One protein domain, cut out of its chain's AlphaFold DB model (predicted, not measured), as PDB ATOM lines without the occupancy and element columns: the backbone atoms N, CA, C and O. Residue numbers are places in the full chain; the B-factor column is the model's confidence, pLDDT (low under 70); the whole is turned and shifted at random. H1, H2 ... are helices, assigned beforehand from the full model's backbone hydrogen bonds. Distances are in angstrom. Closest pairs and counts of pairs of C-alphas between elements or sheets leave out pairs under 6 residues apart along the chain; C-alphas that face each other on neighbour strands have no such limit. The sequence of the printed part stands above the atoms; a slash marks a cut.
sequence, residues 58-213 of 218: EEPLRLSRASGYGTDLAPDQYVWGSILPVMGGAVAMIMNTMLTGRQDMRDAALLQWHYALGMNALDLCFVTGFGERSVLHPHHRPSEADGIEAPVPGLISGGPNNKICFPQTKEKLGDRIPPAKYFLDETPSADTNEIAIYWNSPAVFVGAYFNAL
ATOM      1  N   GLU A  58     191.966 127.049  75.175       98.62
ATOM      2  CA  GLU A  58     190.648 126.934  75.818       98.62
ATOM      3  C   GLU A  58     190.708 126.196  77.158       98.62
ATOM      4  O   GLU A  58     189.870 126.437  78.024       98.62
ATOM      5  N   GLU A  59     191.685 125.308  77.355       97.88
ATOM      6  CA  GLU A  59     191.796 124.536  78.594       97.88
ATOM      7  C   GLU A  59     192.114 125.405  79.824       97.88
ATOM      8  O   GLU A  59     191.354 125.321  80.793       97.88
ATOM      9  N   PRO A  60     193.138 126.288  79.822       98.12
ATOM     10  CA  PRO A  60     193.359 127.186  80.956       98.12
ATOM     11  C   PRO A  60     192.162 128.118  81.205       98.12
ATOM     12  O   PRO A  60     191.782 128.326  82.357       98.12
ATOM     13  N   LEU A  61     191.475 128.593  80.156       98.62
ATOM     14  CA  LEU A  61     190.238 129.370  80.316       98.62
ATOM     15  C   LEU A  61     189.131 128.550  81.001       98.62
ATOM     16  O   LEU A  61     188.436 129.048  81.892       98.62
ATOM     17  N   ARG A  62     188.953 127.287  80.600       98.50
ATOM     18  CA  ARG A  62     187.968 126.374  81.191       98.50
ATOM     19  C   ARG A  62     188.264 126.120  82.670       98.50
ATOM     20  O   ARG A  62     187.334 126.142  83.475       98.50
ATOM     21  N   LEU A  63     189.530 125.890  83.023       98.19
ATOM     22  CA  LEU A  63     189.966 125.681  84.406       98.19
ATOM     23  C   LEU A  63     189.777 126.944  85.251       98.19
ATOM     24  O   LEU A  63     189.165 126.869  86.315       98.19
ATOM     25  N   SER A  64     190.185 128.104  84.727       98.44
ATOM     26  CA  SER A  64     189.989 129.407  85.368       98.44
ATOM     27  C   SER A  64     188.517 129.653  85.717       98.44
ATOM     28  O   SER A  64     188.196 129.977  86.859       98.44
ATOM     29  N   ARG A  65     187.592 129.387  84.783       98.12
ATOM     30  CA  ARG A  65     186.137 129.527  85.007       98.12
ATOM     31  C   ARG A  65     185.564 128.555  86.038       98.12
ATOM     32  O   ARG A  65     184.534 128.849  86.637       98.12
ATOM     33  N   ALA A  66     186.187 127.393  86.216       97.56
ATOM     34  CA  ALA A  66     185.765 126.398  87.198       97.56
ATOM     35  C   ALA A  66     186.323 126.676  88.606       97.56
ATOM     36  O   ALA A  66     185.897 126.042  89.573       97.56
ATOM     37  N   SER A  67     187.272 127.605  88.733       97.12
ATOM     38  CA  SER A  67     187.949 127.925  89.983       97.12
ATOM     39  C   SER A  67     187.309 129.115  90.690       97.12
ATOM     40  O   SER A  67     187.154 130.189  90.115       97.12
ATOM     41  N   GLY A  68     187.014 128.966  91.984       96.56
ATOM     42  CA  GLY A  68     186.509 130.070  92.811       96.56
ATOM     43  C   GLY A  68     187.503 131.229  92.983       96.56
ATOM     44  O   GLY A  68     187.081 132.344  93.262       96.56
ATOM     45  N   TYR A  69     188.802 130.977  92.783       97.00
ATOM     46  CA  TYR A  69     189.858 132.001  92.773       97.00
ATOM     47  C   TYR A  69     190.269 132.409  91.351       97.00
ATOM     48  O   TYR A  69     191.250 133.121  91.173       97.00
ATOM     49  N   GLY A  70     189.580 131.912  90.319       97.44
ATOM     50  CA  GLY A  70     189.921 132.199  88.929       97.44
ATOM     51  C   GLY A  70     191.229 131.572  88.441       97.44
ATOM     52  O   GLY A  70     191.597 131.807  87.293       97.44
ATOM     53  N   THR A  71     191.933 130.781  89.262       97.25
ATOM     54  CA  THR A  71     193.173 130.110  88.843       97.25
ATOM     55  C   THR A  71     192.900 128.989  87.843       97.25
ATOM     56  O   THR A  71     191.938 128.239  87.997       97.25
ATOM     57  N   ASP A  72     193.758 128.849  86.841       96.62
ATOM     58  CA  ASP A  72     193.734 127.761  85.863       96.62
ATOM     59  C   ASP A  72     194.386 126.455  86.359       96.62
ATOM     60  O   ASP A  72     194.644 125.542  85.575       96.62
ATOM     61  N   LEU A  73     194.608 126.325  87.668       95.19
ATOM     62  CA  LEU A  73     195.219 125.149  88.272       95.19
ATOM     63  C   LEU A  73     194.175 124.171  88.831       95.19
ATOM     64  O   LEU A  73     193.400 124.495  89.737       95.19
ATOM     65  N   ALA A  74     194.180 122.934  88.328       94.12
ATOM     66  CA  ALA A  74     193.326 121.868  88.848       94.12
ATOM     67  C   ALA A  74     193.785 121.384  90.246       94.12
ATOM     68  O   ALA A  74     194.967 121.487  90.583       94.12
ATOM     69  N   PRO A  75     192.888 120.811  91.080       90.94
ATOM     70  CA  PRO A  75     193.224 120.394  92.449       90.94
ATOM     71  C   PRO A  75     194.385 119.397  92.564       90.94
ATOM     72  O   PRO A  75     195.051 119.335  93.594       90.94
ATOM     73  N   ASP A  76     194.629 118.600  91.529       92.75
ATOM     74  CA  ASP A  76     195.704 117.617  91.466       92.75
ATOM     75  C   ASP A  76     197.004 118.165  90.854       92.75
ATOM     76  O   ASP A  76     197.965 117.406  90.755       92.75
ATOM     77  N   GLN A  77     197.051 119.449  90.490       95.44
ATOM     78  CA  GLN A  77     198.189 120.103  89.831       95.44
ATOM     79  C   GLN A  77     198.977 121.045  90.757       95.44
ATOM     80  O   GLN A  77     199.902 121.720  90.315       95.44
ATOM     81  N   TYR A  78     198.679 121.057  92.058       96.88
ATOM     82  CA  TYR A  78     199.513 121.717  93.071       96.88
ATOM     83  C   TYR A  78     200.797 120.908  93.320       96.88
ATOM     84  O   TYR A  78     200.914 120.142  94.277       96.88
ATOM     85  N   VAL A  79     201.741 121.047  92.391       96.44
ATOM     86  CA  VAL A  79     203.065 120.411  92.367       96.44
ATOM     87  C   VAL A  79     204.163 121.407  92.751       96.44
ATOM     88  O   VAL A  79     203.906 122.596  92.921       96.44
ATOM     89  N   TRP A  80     205.408 120.937  92.857       97.50
ATOM     90  CA  TRP A  80     206.562 121.817  93.039       97.50
ATOM     91  C   TRP A  80     206.653 122.844  91.902       97.50
ATOM     92  O   TRP A  80     206.679 122.475  90.725       97.50
ATOM     93  N   GLY A  81     206.678 124.130  92.260       97.38
ATOM     94  CA  GLY A  81     206.651 125.216  91.285       97.38
ATOM     95  C   GLY A  81     205.303 125.366  90.580       97.38
ATOM     96  O   GLY A  81     205.286 125.682  89.391       97.38
ATOM     97  N   SER A  82     204.184 125.134  91.277       97.88
ATOM     98  CA  SER A  82     202.821 125.274  90.738       97.88
ATOM     99  C   SER A  82     202.507 126.669  90.187       97.88
ATOM    100  O   SER A  82     201.608 126.809  89.361       97.88
ATOM    101  N   ILE A  83     203.286 127.692  90.543       98.19
ATOM    102  CA  ILE A  83     203.198 129.013  89.913       98.19
ATOM    103  C   ILE A  83     203.571 129.001  88.421       98.19
ATOM    104  O   ILE A  83     203.070 129.820  87.653       98.19
ATOM    105  N   LEU A  84     204.434 128.074  87.985       97.62
ATOM    106  CA  LEU A  84     204.892 127.978  86.598       97.62
ATOM    107  C   LEU A  84     203.754 127.662  85.621       97.62
ATOM    108  O   LEU A  84     203.587 128.434  84.677       97.62
ATOM    109  N   PRO A  85     202.965 126.581  85.801       96.69
ATOM    110  CA  PRO A  85     201.824 126.330  84.931       96.69
ATOM    111  C   PRO A  85     200.788 127.459  84.992       96.69
ATOM    112  O   PRO A  85     200.262 127.809  83.942       96.69
ATOM    113  N   VAL A  86     200.582 128.103  86.151       98.25
ATOM    114  CA  VAL A  86     199.656 129.246  86.282       98.25
ATOM    115  C   VAL A  86     200.095 130.442  85.432       98.25
ATOM    116  O   VAL A  86     199.322 131.004  84.655       98.25
ATOM    117  N   MET A  87     201.369 130.833  85.517       98.56
ATOM    118  CA  MET A  87     201.905 131.898  84.664       98.56
ATOM    119  C   MET A  87     201.980 131.461  83.192       98.56
ATOM    120  O   MET A  87     201.786 132.279  82.297       98.56
ATOM    121  N   GLY A  88     202.217 130.176  82.921       98.12
ATOM    122  CA  GLY A  88     202.209 129.611  81.573       98.12
ATOM    123  C   GLY A  88     200.835 129.685  80.902       98.12
ATOM    124  O   GLY A  88     200.739 130.106  79.748       98.12
ATOM    125  N   GLY A  89     199.760 129.356  81.617       98.44
ATOM    126  CA  GLY A  89     198.405 129.502  81.098       98.44
ATOM    127  C   GLY A  89     197.999 130.967  80.927       98.44
ATOM    128  O   GLY A  89     197.371 131.310  79.923       98.44
ATOM    129  N   ALA A  90     198.475 131.869  81.794       98.75
ATOM    130  CA  ALA A  90     198.362 133.312  81.572       98.75
ATOM    131  C   ALA A  90     199.024 133.747  80.252       98.75
ATOM    132  O   ALA A  90     198.403 134.453  79.458       98.75
ATOM    133  N   VAL A  91     200.250 133.282  79.971       98.75
ATOM    134  CA  VAL A  91     200.937 133.524  78.689       98.75
ATOM    135  C   VAL A  91     200.107 132.985  77.520       98.75
ATOM    136  O   VAL A  91     199.891 133.711  76.551       98.75
ATOM    137  N   ALA A  92     199.590 131.754  77.603       98.69
ATOM    138  CA  ALA A  92     198.763 131.168  76.544       98.69
ATOM    139  C   ALA A  92     197.519 132.022  76.241       98.69
ATOM    140  O   ALA A  92     197.259 132.363  75.084       98.69
ATOM    141  N   MET A  93     196.789 132.429  77.281       98.81
ATOM    142  CA  MET A  93     195.585 133.254  77.165       98.81
ATOM    143  C   MET A  93     195.890 134.679  76.660       98.81
ATOM    144  O   MET A  93     195.147 135.211  75.829       98.81
ATOM    145  N   ILE A  94     197.009 135.284  77.075       98.75
ATOM    146  CA  ILE A  94     197.493 136.567  76.530       98.75
ATOM    147  C   ILE A  94     197.780 136.434  75.035       98.75
ATOM    148  O   ILE A  94     197.302 137.240  74.237       98.75
ATOM    149  N   MET A  95     198.509 135.396  74.627       98.62
ATOM    150  CA  MET A  95     198.849 135.197  73.220       98.62
ATOM    151  C   MET A  95     197.606 134.895  72.379       98.62
ATOM    152  O   MET A  95     197.468 135.441  71.285       98.62
ATOM    153  N   ASN A  96     196.642 134.129  72.902       98.69
ATOM    154  CA  ASN A  96     195.334 133.957  72.264       98.69
ATOM    155  C   ASN A  96     194.624 135.309  72.073       98.69
ATOM    156  O   ASN A  96     194.188 135.621  70.964       98.69
ATOM    157  N   THR A  97     194.586 136.145  73.115       98.62
ATOM    158  CA  THR A  97     194.020 137.503  73.053       98.62
ATOM    159  C   THR A  97     194.694 138.336  71.968       98.62
ATOM    160  O   THR A  97     194.012 138.978  71.177       98.62
ATOM    161  N   MET A  98     196.024 138.317  71.881       97.88
ATOM    162  CA  MET A  98     196.760 139.079  70.865       97.88
ATOM    163  C   MET A  98     196.478 138.591  69.438       97.88
ATOM    164  O   MET A  98     196.526 139.384  68.500       97.88
ATOM    165  N   LEU A  99     196.172 137.304  69.264       97.88
ATOM    166  CA  LEU A  99     195.856 136.717  67.961       97.88
ATOM    167  C   LEU A  99     194.393 136.934  67.549       97.88
ATOM    168  O   LEU A  99     194.124 136.979  66.348       97.88
ATOM    169  N   THR A 100     193.460 137.019  68.502       98.38
ATOM    170  CA  THR A 100     192.007 136.959  68.239       98.38
ATOM    171  C   THR A 100     191.215 138.187  68.691       98.38
ATOM    172  O   THR A 100     190.095 138.390  68.231       98.38
ATOM    173  N   GLY A 101     191.756 138.997  69.602       98.12
ATOM    174  CA  GLY A 101     191.061 140.112  70.254       98.12
ATOM    175  C   GLY A 101     190.104 139.708  71.386       98.12
ATOM    176  O   GLY A 101     189.415 140.575  71.932       98.12
ATOM    177  N   ARG A 102     190.042 138.421  71.758       98.25
ATOM    178  CA  ARG A 102     189.114 137.898  72.774       98.25
ATOM    179  C   ARG A 102     189.369 138.461  74.173       98.25
ATOM    180  O   ARG A 102     190.375 138.154  74.802       98.25
ATOM    181  N   GLN A 103     188.414 139.237  74.681       98.31
ATOM    182  CA  GLN A 103     188.511 139.839  76.016       98.31
ATOM    183  C   GLN A 103     188.348 138.818  77.146       98.31
ATOM    184  O   GLN A 103     188.987 138.958  78.178       98.31
ATOM    185  N   ASP A 104     187.575 137.751  76.945       98.44
ATOM    186  CA  ASP A 104     187.399 136.722  77.973       98.44
ATOM    187  C   ASP A 104     188.697 135.954  78.273       98.44
ATOM    188  O   ASP A 104     188.939 135.581  79.419       98.44
ATOM    189  N   MET A 105     189.557 135.775  77.265       98.69
ATOM    190  CA  MET A 105     190.917 135.253  77.436       98.69
ATOM    191  C   MET A 105     191.803 136.238  78.212       98.69
ATOM    192  O   MET A 105     192.508 135.841  79.138       98.69
ATOM    193  N   ARG A 106     191.741 137.533  77.876       98.62
ATOM    194  CA  ARG A 106     192.490 138.589  78.575       98.62
ATOM    195  C   ARG A 106     192.135 138.649  80.056       98.62
ATOM    196  O   ARG A 106     193.029 138.701  80.897       98.62
ATOM    197  N   ASP A 107     190.843 138.645  80.361       98.56
ATOM    198  CA  ASP A 107     190.342 138.761  81.727       98.56
ATOM    199  C   ASP A 107     190.720 137.518  82.548       98.56
ATOM    200  O   ASP A 107     191.186 137.642  83.680       98.56
ATOM    201  N   ALA A 108     190.634 136.321  81.959       98.69
ATOM    202  CA  ALA A 108     191.093 135.092  82.607       98.69
ATOM    203  C   ALA A 108     192.617 135.063  82.832       98.69
ATOM    204  O   ALA A 108     193.078 134.587  83.872       98.69
ATOM    205  N   ALA A 109     193.415 135.624  81.917       98.75
ATOM    206  CA  ALA A 109     194.853 135.794  82.128       98.75
ATOM    207  C   ALA A 109     195.165 136.752  83.287       98.75
ATOM    208  O   ALA A 109     196.088 136.504  84.064       98.75
ATOM    209  N   LEU A 110     194.377 137.820  83.440       98.75
ATOM    210  CA  LEU A 110     194.534 138.770  84.540       98.75
ATOM    211  C   LEU A 110     194.262 138.112  85.898       98.75
ATOM    212  O   LEU A 110     194.970 138.391  86.863       98.75
ATOM    213  N   LEU A 111     193.302 137.185  85.967       98.75
ATOM    214  CA  LEU A 111     193.038 136.412  87.184       98.75
ATOM    215  C   LEU A 111     194.244 135.570  87.622       98.75
ATOM    216  O   LEU A 111     194.471 135.434  88.821       98.75
ATOM    217  N   GLN A 112     195.068 135.076  86.692       98.81
ATOM    218  CA  GLN A 112     196.295 134.351  87.053       98.81
ATOM    219  C   GLN A 112     197.311 135.281  87.719       98.81
ATOM    220  O   GLN A 112     197.962 134.918  88.698       98.81
ATOM    221  N   TRP A 113     197.407 136.515  87.221       98.44
ATOM    222  CA  TRP A 113     198.232 137.544  87.842       98.44
ATOM    223  C   TRP A 113     197.697 137.939  89.223       98.44
ATOM    224  O   TRP A 113     198.460 138.023  90.180       98.44
ATOM    225  N   HIS A 114     196.380 138.099  89.372       98.50
ATOM    226  CA  HIS A 114     195.754 138.351  90.672       98.50
ATOM    227  C   HIS A 114     195.974 137.208  91.667       98.50
ATOM    228  O   HIS A 114     196.257 137.477  92.834       98.50
ATOM    229  N   TYR A 115     195.908 135.955  91.216       98.62
ATOM    230  CA  TYR A 115     196.218 134.788  92.038       98.62
ATOM    231  C   TYR A 115     197.641 134.862  92.606       98.62
ATOM    232  O   TYR A 115     197.827 134.683  93.811       98.62
ATOM    233  N   ALA A 116     198.635 135.200  91.775       98.44
ATOM    234  CA  ALA A 116     200.023 135.370  92.214       98.44
ATOM    235  C   ALA A 116     200.202 136.517  93.227       98.44
ATOM    236  O   ALA A 116     201.078 136.453  94.089       98.44
ATOM    237  N   LEU A 117     199.357 137.548  93.138       98.44
ATOM    238  CA  LEU A 117     199.419 138.760  93.960       98.44
ATOM    239  C   LEU A 117     198.528 138.731  95.215       98.44
ATOM    240  O   LEU A 117     198.432 139.743  95.905       98.44
ATOM    241  N   GLY A 118     197.896 137.597  95.530       98.00
ATOM    242  CA  GLY A 118     197.170 137.409  96.793       98.00
ATOM    243  C   GLY A 118     195.709 136.990  96.667       98.00
ATOM    244  O   GLY A 118     195.118 136.596  97.667       98.00
ATOM    245  N   MET A 119     195.121 136.977  95.464       97.94
ATOM    246  CA  MET A 119     193.763 136.458  95.239       97.94
ATOM    247  C   MET A 119     193.763 134.922  95.201       97.94
ATOM    248  O   MET A 119     193.442 134.290  94.197       97.94
ATOM    249  N   ASN A 120     194.175 134.310  96.306       98.25
ATOM    250  CA  ASN A 120     194.343 132.873  96.448       98.25
ATOM    251  C   ASN A 120     193.892 132.399  97.836       98.25
ATOM    252  O   ASN A 120     193.598 133.187  98.732       98.25
ATOM    253  N   ALA A 121     193.839 131.079  98.025       97.62
ATOM    254  CA  ALA A 121     193.329 130.471  99.252       97.62
ATOM    255  C   ALA A 121     194.160 130.773 100.512       97.62
ATOM    256  O   ALA A 121     193.702 130.470 101.619       97.62
ATOM    257  N   LEU A 122     195.368 131.314 100.349       98.00
ATOM    258  CA  LEU A 122     196.271 131.677 101.432       98.00
ATOM    259  C   LEU A 122     196.187 133.157 101.799       98.00
ATOM    260  O   LEU A 122     196.706 133.492 102.861       98.00
ATOM    261  N   ASP A 123     195.546 134.001 100.978       98.00
ATOM    262  CA  ASP A 123     195.574 135.466 101.109       98.00
ATOM    263  C   ASP A 123     197.024 135.981 101.228       98.00
ATOM    264  O   ASP A 123     197.408 136.655 102.185       98.00
ATOM    265  N   LEU A 124     197.874 135.513 100.306       98.62
ATOM    266  CA  LEU A 124     199.322 135.727 100.319       98.62
ATOM    267  C   LEU A 124     199.821 136.096  98.922       98.62
ATOM    268  O   LEU A 124     199.651 135.328  97.975       98.62
ATOM    269  N   CYS A 125     200.481 137.242  98.794       98.69
ATOM    270  CA  CYS A 125     201.239 137.588  97.602       98.69
ATOM    271  C   CYS A 125     202.506 136.725  97.532       98.69
ATOM    272  O   CYS A 125     203.353 136.759  98.427       98.69
ATOM    273  N   PHE A 126     202.654 135.966  96.447       98.75
ATOM    274  CA  PHE A 126     203.822 135.115  96.225       98.75
ATOM    275  C   PHE A 126     205.054 135.892  95.745       98.75
ATOM    276  O   PHE A 126     206.114 135.289  95.600       98.75
ATOM    277  N   VAL A 127     204.939 137.200  95.493       98.69
ATOM    278  CA  VAL A 127     206.057 138.060  95.087       98.69
ATOM    279  C   VAL A 127     206.605 138.801  96.305       98.69
ATOM    280  O   VAL A 127     205.901 139.594  96.930       98.69
ATOM    281  N   THR A 128     207.874 138.567  96.632       98.75
ATOM    282  CA  THR A 128     208.542 139.198  97.780       98.75
ATOM    283  C   THR A 128     208.519 140.725  97.688       98.75
ATOM    284  O   THR A 128     208.796 141.301  96.634       98.75
ATOM    285  N   GLY A 129     208.211 141.400  98.799       98.12
ATOM    286  CA  GLY A 129     208.205 142.867  98.879       98.12
ATOM    287  C   GLY A 129     207.008 143.559  98.210       98.12
ATOM    288  O   GLY A 129     207.020 144.783  98.086       98.12
ATOM    289  N   PHE A 130     205.984 142.812  97.783       97.88
ATOM    290  CA  PHE A 130     204.762 143.354  97.177       97.88
ATOM    291  C   PHE A 130     203.501 142.826  97.859       97.88
ATOM    292  O   PHE A 130     203.420 141.653  98.202       97.88
ATOM    293  N   GLY A 131     202.473 143.670  97.946       95.62
ATOM    294  CA  GLY A 131     201.216 143.344  98.626       95.62
ATOM    295  C   GLY A 131     201.282 143.598 100.134       95.62
ATOM    296  O   GLY A 131     202.354 143.783 100.702       95.62
ATOM    297  N   GLU A 132     200.119 143.639 100.784       95.31
ATOM    298  CA  GLU A 132     200.025 143.860 102.239       95.31
ATOM    299  C   GLU A 132     200.520 142.647 103.037       95.31
ATOM    300  O   GLU A 132     201.057 142.791 104.134       95.31
ATOM    301  N   ARG A 133     200.367 141.451 102.459       97.62
ATOM    302  CA  ARG A 133     200.845 140.187 103.008       97.62
ATOM    303  C   ARG A 133     201.595 139.427 101.923       97.62
ATOM    304  O   ARG A 133     200.978 138.849 101.032       97.62
ATOM    305  N   SER A 134     202.921 139.470 101.984       97.94
ATOM    306  CA  SER A 134     203.822 138.837 101.017       97.94
ATOM    307  C   SER A 134     204.634 137.720 101.652       97.94
ATOM    308  O   SER A 134     204.766 137.672 102.871       97.94
ATOM    309  N   VAL A 135     205.240 136.874 100.822       98.12
ATOM    310  CA  VAL A 135     206.315 135.962 101.245       98.12
ATOM    311  C   VAL A 135     207.436 136.752 101.930       98.12
ATOM    312  O   VAL A 135     207.929 137.736 101.365       98.12
ATOM    313  N   LEU A 136     207.827 136.322 103.134       98.12
ATOM    314  CA  LEU A 136     208.894 136.923 103.943       98.12
ATOM    315  C   LEU A 136     210.091 135.991 104.144       98.12
ATOM    316  O   LEU A 136     211.210 136.476 104.283       98.12
ATOM    317  N   HIS A 137     209.891 134.672 104.096       98.12
ATOM    318  CA  HIS A 137     210.938 133.683 104.355       98.12
ATOM    319  C   HIS A 137     211.120 132.725 103.166       98.12
ATOM    320  O   HIS A 137     210.931 131.512 103.306       98.12
ATOM    321  N   PRO A 138     211.468 133.236 101.965       98.38
ATOM    322  CA  PRO A 138     211.716 132.383 100.811       98.38
ATOM    323  C   PRO A 138     212.946 131.501 101.041       98.38
ATOM    324  O   PRO A 138     213.925 131.925 101.658       98.38
ATOM    325  N   HIS A 139     212.972 130.307 100.444       98.38
ATOM    326  CA  HIS A 139     214.203 129.524 100.314       98.38
ATOM    327  C   HIS A 139     215.147 130.212  99.310       98.38
ATOM    328  O   HIS A 139     215.252 129.830  98.145       98.38
ATOM    329  N   HIS A 140     215.816 131.280  99.754       98.50
ATOM    330  CA  HIS A 140     216.694 132.119  98.945       98.50
ATOM    331  C   HIS A 140     217.919 132.548  99.761       98.50
ATOM    332  O   HIS A 140     217.848 133.416 100.625       98.50
ATOM    333  N   ARG A 141     219.072 131.937  99.459       98.19
ATOM    334  CA  ARG A 141     220.308 132.097 100.248       98.19
ATOM    335  C   ARG A 141     220.740 133.553 100.459       98.19
ATOM    336  O   ARG A 141     221.087 133.859 101.592       98.19
ATOM    337  N   PRO A 142     220.738 134.443  99.445       98.38
ATOM    338  CA  PRO A 142     221.056 135.851  99.671       98.38
ATOM    339  C   PRO A 142     220.152 136.513 100.713       98.38
ATOM    340  O   PRO A 142     220.679 137.149 101.612       98.38
ATOM    341  N   SER A 143     218.834 136.296 100.638       98.25
ATOM    342  CA  SER A 143     217.871 136.887 101.582       98.25
ATOM    343  C   SER A 143     217.980 136.331 102.995       98.25
ATOM    344  O   SER A 143     217.701 137.037 103.946       98.25
ATOM    345  N   GLU A 144     218.394 135.074 103.147       97.62
ATOM    346  CA  GLU A 144     218.650 134.505 104.474       97.62
ATOM    347  C   GLU A 144     219.975 135.011 105.073       97.62
ATOM    348  O   GLU A 144     220.118 135.135 106.286       97.62
ATOM    349  N   ALA A 145     220.981 135.271 104.233       97.94
ATOM    350  CA  ALA A 145     222.353 135.508 104.678       97.94
ATOM    351  C   ALA A 145     222.737 136.988 104.825       97.94
ATOM    352  O   ALA A 145     223.770 137.281 105.429       97.94
ATOM    353  N   ASP A 146     221.972 137.916 104.250       97.50
ATOM    354  CA  ASP A 146     222.327 139.340 104.209       97.50
ATOM    355  C   ASP A 146     222.036 140.101 105.520       97.50
ATOM    356  O   ASP A 146     222.520 141.222 105.697       97.50
ATOM    357  N   GLY A 147     221.315 139.481 106.462       96.12
ATOM    358  CA  GLY A 147     220.949 140.075 107.751       96.12
ATOM    359  C   GLY A 147     219.838 141.127 107.661       96.12
ATOM    360  O   GLY A 147     219.636 141.873 108.623       96.12
ATOM    361  N   ILE A 148     219.139 141.212 106.527       97.69
ATOM    362  CA  ILE A 148     218.008 142.110 106.298       97.69
ATOM    363  C   ILE A 148     216.713 141.335 106.565       97.69
ATOM    364  O   ILE A 148     216.515 140.241 106.055       97.69
ATOM    365  N   GLU A 149     215.809 141.906 107.367       95.44
ATOM    366  CA  GLU A 149     214.526 141.258 107.691       95.44
ATOM    367  C   GLU A 149     213.650 141.045 106.447       95.44
ATOM    368  O   GLU A 149     213.002 140.012 106.300       95.44
ATOM    369  N   ALA A 150     213.633 142.025 105.542       97.69
ATOM    370  CA  ALA A 150     212.915 141.920 104.282       97.69
ATOM    371  C   ALA A 150     213.738 141.124 103.252       97.69
ATOM    372  O   ALA A 150     214.891 141.485 102.998       97.69
ATOM    373  N   PRO A 151     213.151 140.115 102.581       98.25
ATOM    374  CA  PRO A 151     213.842 139.409 101.515       98.25
ATOM    375  C   PRO A 151     214.078 140.321 100.305       98.25
ATOM    376  O   PRO A 151     213.441 141.366 100.135       98.25
ATOM    377  N   VAL A 152     214.955 139.879  99.402       98.62
ATOM    378  CA  VAL A 152     215.196 140.552  98.120       98.62
ATOM    379  C   VAL A 152     213.853 140.679  97.388       98.62
ATOM    380  O   VAL A 152     213.184 139.658  97.198       98.62
ATOM    381  N   PRO A 153     213.424 141.893  96.995       98.44
ATOM    382  CA  PRO A 153     212.090 142.111  96.443       98.44
ATOM    383  C   PRO A 153     211.977 141.630  94.990       98.44
ATOM    384  O   PRO A 153     212.961 141.591  94.249       98.44
ATOM    385  N   GLY A 154     210.753 141.320  94.560       98.25
ATOM    386  CA  GLY A 154     210.432 140.945  93.180       98.25
ATOM    387  C   GLY A 154     210.685 139.476  92.830       98.25
ATOM    388  O   GLY A 154     210.615 139.111  91.657       98.25
ATOM    389  N   LEU A 155     210.971 138.623  93.813       98.62
ATOM    390  CA  LEU A 155     211.137 137.184  93.623       98.62
ATOM    391  C   LEU A 155     209.781 136.503  93.762       98.62
ATOM    392  O   LEU A 155     209.103 136.698  94.769       98.62
ATOM    393  N   ILE A 156     209.385 135.713  92.764       98.69
ATOM    394  CA  ILE A 156     208.140 134.949  92.843       98.69
ATOM    395  C   ILE A 156     208.419 133.553  93.402       98.69
ATOM    396  O   ILE A 156     209.289 132.828  92.912       98.69
ATOM    397  N   SER A 157     207.680 133.201  94.448       98.62
ATOM    398  CA  SER A 157     207.724 131.890  95.086       98.62
ATOM    399  C   SER A 157     207.102 130.809  94.201       98.62
ATOM    400  O   SER A 157     206.149 131.071  93.463       98.62
ATOM    401  N   GLY A 158     207.619 129.581  94.303       98.06
ATOM    402  CA  GLY A 158     207.105 128.410  93.588       98.06
ATOM    403  C   GLY A 158     205.635 128.083  93.886       98.06
ATOM    404  O   GLY A 158     204.955 127.525  93.022       98.06
ATOM    405  N   GLY A 159     205.133 128.470  95.062       97.94
ATOM    406  CA  GLY A 159     203.734 128.315  95.453       97.94
ATOM    407  C   GLY A 159     203.377 126.928  96.011       97.94
ATOM    408  O   GLY A 159     204.246 126.078  96.222       97.94
ATOM    409  N   PRO A 160     202.084 126.675  96.291       97.94
ATOM    410  CA  PRO A 160     201.662 125.487  97.029       97.94
ATOM    411  C   PRO A 160     201.988 124.173  96.302       97.94
ATOM    412  O   PRO A 160     201.797 124.061  95.088       97.94
ATOM    413  N   ASN A 161     202.419 123.162  97.058       97.31
ATOM    414  CA  ASN A 161     202.783 121.834  96.552       97.31
ATOM    415  C   ASN A 161     202.360 120.754  97.548       97.31
ATOM    416  O   ASN A 161     202.951 120.653  98.618       97.31
ATOM    417  N   ASN A 162     201.402 119.905  97.172       94.25
ATOM    418  CA  ASN A 162     200.896 118.824  98.024       94.25
ATOM    419  C   ASN A 162     201.250 117.411  97.518       94.25
ATOM    420  O   ASN A 162     200.666 116.426  97.979       94.25
ATOM    421  N   LYS A 163     202.151 117.291  96.534       92.62
ATOM    422  CA  LYS A 163     202.466 116.010  95.876       92.62
ATOM    423  C   LYS A 163     203.740 115.377  96.407       92.62
ATOM    424  O   LYS A 163     203.710 114.269  96.942       92.62
ATOM    425  N   ILE A 164     204.864 116.068  96.242       88.88
ATOM    426  CA  ILE A 164     206.182 115.603  96.676       88.88
ATOM    427  C   ILE A 164     206.720 116.667  97.620       88.88
ATOM    428  O   ILE A 164     207.323 117.645  97.188       88.88
ATOM    429  N   CYS A 165     206.424 116.480  98.903       90.56
ATOM    430  CA  CYS A 165     206.763 117.423  99.963       90.56
ATOM    431  C   CYS A 165     207.835 116.831 100.876       90.56
ATOM    432  O   CYS A 165     207.869 115.612 101.111       90.56
ATOM    433  N   PHE A 166     208.672 117.699 101.429       94.12
ATOM    434  CA  PHE A 166     209.673 117.325 102.414       94.12
ATOM    435  C   PHE A 166     209.015 116.868 103.726       94.12
ATOM    436  O   PHE A 166     207.900 117.297 104.042       94.12
ATOM    437  N   PRO A 167     209.673 115.991 104.511       94.06
ATOM    438  CA  PRO A 167     209.135 115.521 105.788       94.06
ATOM    439  C   PRO A 167     208.719 116.655 106.732       94.06
ATOM    440  O   PRO A 167     207.654 116.584 107.332       94.06
ATOM    441  N   GLN A 168     209.514 117.725 106.798       93.19
ATOM    442  CA  GLN A 168     209.270 118.891 107.648       93.19
ATOM    443  C   GLN A 168     208.002 119.644 107.224       93.19
ATOM    444  O   GLN A 168     207.198 120.036 108.067       93.19
ATOM    445  N   THR A 169     207.790 119.796 105.915       94.81
ATOM    446  CA  THR A 169     206.580 120.412 105.359       94.81
ATOM    447  C   THR A 169     205.340 119.600 105.729       94.81
ATOM    448  O   THR A 169     204.341 120.152 106.191       94.81
ATOM    449  N   LYS A 170     205.430 118.268 105.608       94.25
ATOM    450  CA  LYS A 170     204.348 117.346 105.983       94.25
ATOM    451  C   LYS A 170     204.045 117.371 107.473       94.25
ATOM    452  O   LYS A 170     202.877 117.374 107.843       94.25
ATOM    453  N   GLU A 171     205.073 117.403 108.315       95.19
ATOM    454  CA  GLU A 171     204.929 117.461 109.771       95.19
ATOM    455  C   GLU A 171     204.182 118.726 110.218       95.19
ATOM    456  O   GLU A 171     203.315 118.656 111.086       95.19
ATOM    457  N   LYS A 172     204.470 119.871 109.587       95.75
ATOM    458  CA  LYS A 172     203.867 121.162 109.943       95.75
ATOM    459  C   LYS A 172     202.451 121.355 109.413       95.75
ATOM    460  O   LYS A 172     201.610 121.907 110.120       95.75
ATOM    461  N   LEU A 173     202.181 120.936 108.177       95.19
ATOM    462  CA  LEU A 173     200.874 121.131 107.542       95.19
ATOM    463  C   LEU A 173     199.902 119.982 107.842       95.19
ATOM    464  O   LEU A 173     198.717 120.212 108.070       95.19
ATOM    465  N   GLY A 174     200.389 118.742 107.882       93.38
ATOM    466  CA  GLY A 174     199.567 117.542 108.004       93.38
ATOM    467  C   GLY A 174     198.802 117.178 106.723       93.38
ATOM    468  O   GLY A 174     198.759 117.918 105.741       93.38
ATOM    469  N   ASP A 175     198.159 116.010 106.731       88.62
ATOM    470  CA  ASP A 175     197.607 115.388 105.511       88.62
ATOM    471  C   ASP A 175     196.234 115.930 105.071       88.62
ATOM    472  O   ASP A 175     195.737 115.589 103.999       88.62
ATOM    473  N   ARG A 176     195.576 116.742 105.907       93.06
ATOM    474  CA  ARG A 176     194.205 117.233 105.657       93.06
ATOM    475  C   ARG A 176     194.153 118.627 105.038       93.06
ATOM    476  O   ARG A 176     193.060 119.128 104.775       93.06
ATOM    477  N   ILE A 177     195.305 119.262 104.837       95.94
ATOM    478  CA  ILE A 177     195.370 120.596 104.251       95.94
ATOM    479  C   ILE A 177     194.983 120.515 102.771       95.94
ATOM    480  O   ILE A 177     195.556 119.712 102.031       95.94
ATOM    481  N   PRO A 178     194.011 121.329 102.315       96.12
ATOM    482  CA  PRO A 178     193.658 121.384 100.905       96.12
ATOM    483  C   PRO A 178     194.871 121.744 100.032       96.12
ATOM    484  O   PRO A 178     195.673 122.577 100.455       96.12
ATOM    485  N   PRO A 179     194.975 121.218  98.797       96.56
ATOM    486  CA  PRO A 179     196.136 121.433  97.927       96.56
ATOM    487  C   PRO A 179     196.534 122.909  97.761       96.56
ATOM    488  O   PRO A 179     197.695 123.266  97.938       96.56
ATOM    489  N   ALA A 180     195.549 123.789  97.552       97.38
ATOM    490  CA  ALA A 180     195.750 125.232  97.385       97.38
ATOM    491  C   ALA A 180     196.264 125.968  98.634       97.38
ATOM    492  O   ALA A 180     196.655 127.128  98.548       97.38
ATOM    493  N   LYS A 181     196.229 125.316  99.801       97.69
ATOM    494  CA  LYS A 181     196.730 125.841 101.075       97.69
ATOM    495  C   LYS A 181     198.012 125.140 101.532       97.69
ATOM    496  O   LYS A 181     198.483 125.409 102.632       97.69
ATOM    497  N   TYR A 182     198.561 124.229 100.726       97.62
ATOM    498  CA  TYR A 182     199.712 123.414 101.103       97.62
ATOM    499  C   TYR A 182     201.029 124.164 100.852       97.62
ATOM    500  O   TYR A 182     201.729 123.918  99.870       97.62
ATOM    501  N   PHE A 183     201.317 125.142 101.710       98.19
ATOM    502  CA  PHE A 183     202.418 126.092 101.564       98.19
ATOM    503  C   PHE A 183     202.961 126.514 102.933       98.19
ATOM    504  O   PHE A 183     202.176 126.712 103.863       98.19
ATOM    505  N   LEU A 184     204.279 126.688 103.047       97.75
ATOM    506  CA  LEU A 184     204.943 127.211 104.242       97.75
ATOM    507  C   LEU A 184     205.841 128.391 103.884       97.75
ATOM    508  O   LEU A 184     206.786 128.239 103.116       97.75
ATOM    509  N   ASP A 185     205.590 129.541 104.507       97.81
ATOM    510  CA  ASP A 185     206.492 130.690 104.415       97.81
ATOM    511  C   ASP A 185     207.646 130.542 105.411       97.81
ATOM    512  O   ASP A 185     207.680 131.183 106.459       97.81
ATOM    513  N   GLU A 186     208.551 129.609 105.122       96.56
ATOM    514  CA  GLU A 186     209.732 129.354 105.938       96.56
ATOM    515  C   GLU A 186     210.938 129.007 105.063       96.56
ATOM    516  O   GLU A 186     210.832 128.168 104.162       96.56
ATOM    517  N   THR A 187     212.111 129.561 105.394       95.69
ATOM    518  CA  THR A 187     213.344 129.385 104.613       95.69
ATOM    519  C   THR A 187     213.673 127.912 104.305       95.69
ATOM    520  O   THR A 187     214.124 127.630 103.196       95.69
ATOM    521  N   PRO A 188     213.461 126.918 105.197       95.19
ATOM    522  CA  PRO A 188     213.744 125.515 104.874       95.19
ATOM    523  C   PRO A 188     212.798 124.863 103.846       95.19
ATOM    524  O   PRO A 188     213.137 123.798 103.326       95.19
ATOM    525  N   SER A 189     211.633 125.446 103.544       95.56
ATOM    526  CA  SER A 189     210.631 124.839 102.653       95.56
ATOM    527  C   SER A 189     210.931 125.119 101.177       95.56
ATOM    528  O   SER A 189     210.213 125.852 100.505       95.56
ATOM    529  N   ALA A 190     211.983 124.505 100.628       96.81
ATOM    530  CA  ALA A 190     212.277 124.635  99.193       96.81
ATOM    531  C   ALA A 190     211.203 123.978  98.293       96.81
ATOM    532  O   ALA A 190     211.035 124.326  97.127       96.81
ATOM    533  N   ASP A 191     210.442 123.032  98.842       96.75
ATOM    534  CA  ASP A 191     209.371 122.315  98.154       96.75
ATOM    535  C   ASP A 191     208.092 123.143  97.949       96.75
ATOM    536  O   ASP A 191     207.308 122.797  97.063       96.75
ATOM    537  N   THR A 192     207.884 124.215  98.725       97.06
ATOM    538  CA  THR A 192     206.726 125.121  98.580       97.06
ATOM    539  C   THR A 192     207.102 126.597  98.414       97.06
ATOM    540  O   THR A 192     206.327 127.345  97.832       97.06
ATOM    541  N   ASN A 193     208.288 127.023  98.865       98.06
ATOM    542  CA  ASN A 193     208.663 128.438  98.952       98.06
ATOM    543  C   ASN A 193     210.078 128.769  98.440       98.06
ATOM    544  O   ASN A 193     210.685 129.760  98.845       98.06
ATOM    545  N   GLU A 194     210.635 127.948  97.549       98.06
ATOM    546  CA  GLU A 194     211.830 128.333  96.789       98.06
ATOM    547  C   GLU A 194     211.521 129.443  95.777       98.06
ATOM    548  O   GLU A 194     210.361 129.727  95.465       98.06
ATOM    549  N   ILE A 195     212.580 130.044  95.229       98.44
ATOM    550  CA  ILE A 195     212.531 130.975  94.097       98.44
ATOM    551  C   ILE A 195     213.263 130.383  92.890       98.44
ATOM    552  O   ILE A 195     214.212 129.613  93.036       98.44
ATOM    553  N   ALA A 196     212.871 130.768  91.676       98.31
ATOM    554  CA  ALA A 196     213.580 130.345  90.475       98.31
ATOM    555  C   ALA A 196     213.442 131.349  89.332       98.31
ATOM    556  O   ALA A 196     212.380 131.924  89.092       98.31
ATOM    557  N   ILE A 197     214.507 131.482  88.538       98.25
ATOM    558  CA  ILE A 197     214.529 132.366  87.362       98.25
ATOM    559  C   ILE A 197     213.430 132.027  86.348       98.25
ATOM    560  O   ILE A 197     212.890 132.922  85.706       98.25
ATOM    561  N   TYR A 198     213.079 130.745  86.223       96.81
ATOM    562  CA  TYR A 198     212.067 130.268  85.284       96.81
ATOM    563  C   TYR A 198     210.637 130.376  85.835       96.81
ATOM    564  O   TYR A 198     209.695 130.191  85.076       96.81
ATOM    565  N   TRP A 199     210.458 130.718  87.116       98.31
ATOM    566  CA  TRP A 199     209.173 131.174  87.662       98.31
ATOM    567  C   TRP A 199     209.017 132.684  87.487       98.31
ATOM    568  O   TRP A 199     207.968 133.163  87.059       98.31
ATOM    569  N   ASN A 200     210.097 133.434  87.723       98.44
ATOM    570  CA  ASN A 200     210.135 134.875  87.498       98.44
ATOM    571  C   ASN A 200     209.956 135.256  86.018       98.44
ATOM    572  O   ASN A 200     209.302 136.256  85.737       98.44
ATOM    573  N   SER A 201     210.512 134.503  85.063       98.12
ATOM    574  CA  SER A 201     210.466 134.887  83.645       98.12
ATOM    575  C   SER A 201     209.049 134.991  83.051       98.12
ATOM    576  O   SER A 201     208.759 136.039  82.461       98.12
ATOM    577  N   PRO A 202     208.123 134.019  83.208       98.00
ATOM    578  CA  PRO A 202     206.754 134.201  82.732       98.00
ATOM    579  C   PRO A 202     205.985 135.233  83.571       98.00
ATOM    580  O   PRO A 202     205.181 135.974  83.014       98.00
ATOM    581  N   ALA A 203     206.274 135.373  84.871       98.19
ATOM    582  CA  ALA A 203     205.678 136.419  85.709       98.19
ATOM    583  C   ALA A 203     206.036 137.834  85.214       98.19
ATOM    584  O   ALA A 203     205.167 138.701  85.132       98.19
ATOM    585  N   VAL A 204     207.291 138.059  84.808       98.25
ATOM    586  CA  VAL A 204     207.731 139.320  84.187       98.25
ATOM    587  C   VAL A 204     206.973 139.581  82.887       98.25
ATOM    588  O   VAL A 204     206.516 140.701  82.676       98.25
ATOM    589  N   PHE A 205     206.796 138.567  82.033       98.31
ATOM    590  CA  PHE A 205     206.019 138.707  80.798       98.31
ATOM    591  C   PHE A 205     204.567 139.122  81.082       98.31
ATOM    592  O   PHE A 205     204.072 140.086  80.497       98.31
ATOM    593  N   VAL A 206     203.898 138.421  82.000       98.50
ATOM    594  CA  VAL A 206     202.495 138.675  82.365       98.50
ATOM    595  C   VAL A 206     202.337 140.065  82.986       98.50
ATOM    596  O   VAL A 206     201.488 140.843  82.551       98.50
ATOM    597  N   GLY A 207     203.193 140.413  83.950       97.44
ATOM    598  CA  GLY A 207     203.196 141.731  84.579       97.44
ATOM    599  C   GLY A 207     203.445 142.857  83.570       97.44
ATOM    600  O   GLY A 207     202.739 143.864  83.587       97.44
ATOM    601  N   ALA A 208     204.387 142.674  82.639       97.62
ATOM    602  CA  ALA A 208     204.671 143.650  81.588       97.62
ATOM    603  C   ALA A 208     203.483 143.845  80.636       97.62
ATOM    604  O   ALA A 208     203.163 144.988  80.304       97.62
ATOM    605  N   TYR A 209     202.808 142.761  80.233       97.50
ATOM    606  CA  TYR A 209     201.617 142.837  79.384       97.50
ATOM    607  C   TYR A 209     200.539 143.719  80.019       97.50
ATOM    608  O   TYR A 209     200.069 144.658  79.381       97.50
ATOM    609  N   PHE A 210     200.190 143.473  81.285       96.88
ATOM    610  CA  PHE A 210     199.140 144.239  81.961       96.88
ATOM    611  C   PHE A 210     199.565 145.654  82.362       96.88
ATOM    612  O   PHE A 210     198.720 146.545  82.381       96.88
ATOM    613  N   ASN A 211     200.854 145.892  82.611       94.38
ATOM    614  CA  ASN A 211     201.380 147.236  82.856       94.38
ATOM    615  C   ASN A 211     201.387 148.117  81.593       94.38
ATOM    616  O   ASN A 211     201.249 149.331  81.687       94.38
ATOM    617  N   ALA A 212     201.562 147.522  80.409       90.75
ATOM    618  CA  ALA A 212     201.607 148.252  79.141       90.75
ATOM    619  C   ALA A 212     200.221 148.649  78.606       90.75
ATOM    620  O   ALA A 212     200.129 149.451  77.673       90.75
ATOM    621  N   LEU A 213     199.141 148.093  79.161       81.19
ATOM    622  CA  LEU A 213     197.793 148.471  78.759       81.19
ATOM    623  C   LEU A 213     197.514 149.906  79.224       81.19
ATOM    624  O   LEU A 213     197.771 150.221  80.388       81.19
TER     625      LEU A 213
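Overview. This is residues 58 to 213 of the 218 residues of the protein "Endoglucanase" of uncultured bacterium Contig1468_n_1482_cl (UniProt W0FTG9). A helical hairpin, H2 and H3, forms the middle of one half, with H1 crossing it on one side and H7 on the other. The other half is mostly loops, with the short helices H4, H5 and H6 spread among them. The printed part has 156 residues with seven named helices, H1 to H7 in chain order, and no named strand. The class is all helix, though 73 of the 156 residues, under half, are in named elements. The whole is compact, with a radius of gyration of the C-alphas of 15.3 A and spans of 47 by 34 by 24 A.

Arrangement. H1, residues 58 to 66, touches H2, residues 83 to 100, at a steep tilt of 62 degrees, opposite ways; the closest C-alphas, of Pro 60 and Gly 89, are 5.6 A apart. H2 touches H1 with residues 89 to 93 alone. H1 also touches H3, residues 103 to 116, the closest C-alphas being those of Leu 61 and Ala 108 at 6.2 A. H2 and H3 touch as a hairpin at a shallow tilt of 20 degrees, opposite ways, with the C-alphas of Ala 90 and Ala 109 closest at 4.3 A. H2 touches H7, residues 197 to 212, the same way at 38 degrees, only just a steep tilt; the closest C-alphas, of Leu 84 and Trp 199, are 5.4 A apart. H3 touches H7 with residues 110 to 113 alone, closest at the C-alphas of Trp 113 and Val 206, 7.0 A. H4, residues 141 to 145, is apart from H3 and H7, among others. H5, residues 167 to 173, and H6, residues 190 to 193, are close but not clearly touching, with the C-alphas of Thr 169 and Asp 191 closest at 8.0 A. Every O i to N i+4 pair is within hydrogen-bond range in H1, H2, H3, H4 and H5, and 10 of 12 are in H7, while H6 is too short for one and its single O i to N i+3 pair is not within range.

Along the chain. H1 begins at C-alpha 58 (190.648, 126.934, 75.818) and measures 12.4 A from first to last C-alpha. H2 spans 25.7 A, H3 20.4 A, H4 6.0 A, H5 10.1 A and H6 5.3 A. H7 spans 22.1 A and ends at C-alpha 212 (201.607, 148.252, 79.141).

Size, cuts and confidence. The C-alphas farthest apart, of Thr 100 and Gly 147, are 49.1 A apart. Residues 67 to 82, 117 to 140, 146 to 166 and 174 to 189 form the long links. The printed part has no cut, and no printed residue is under 70 in pLDDT.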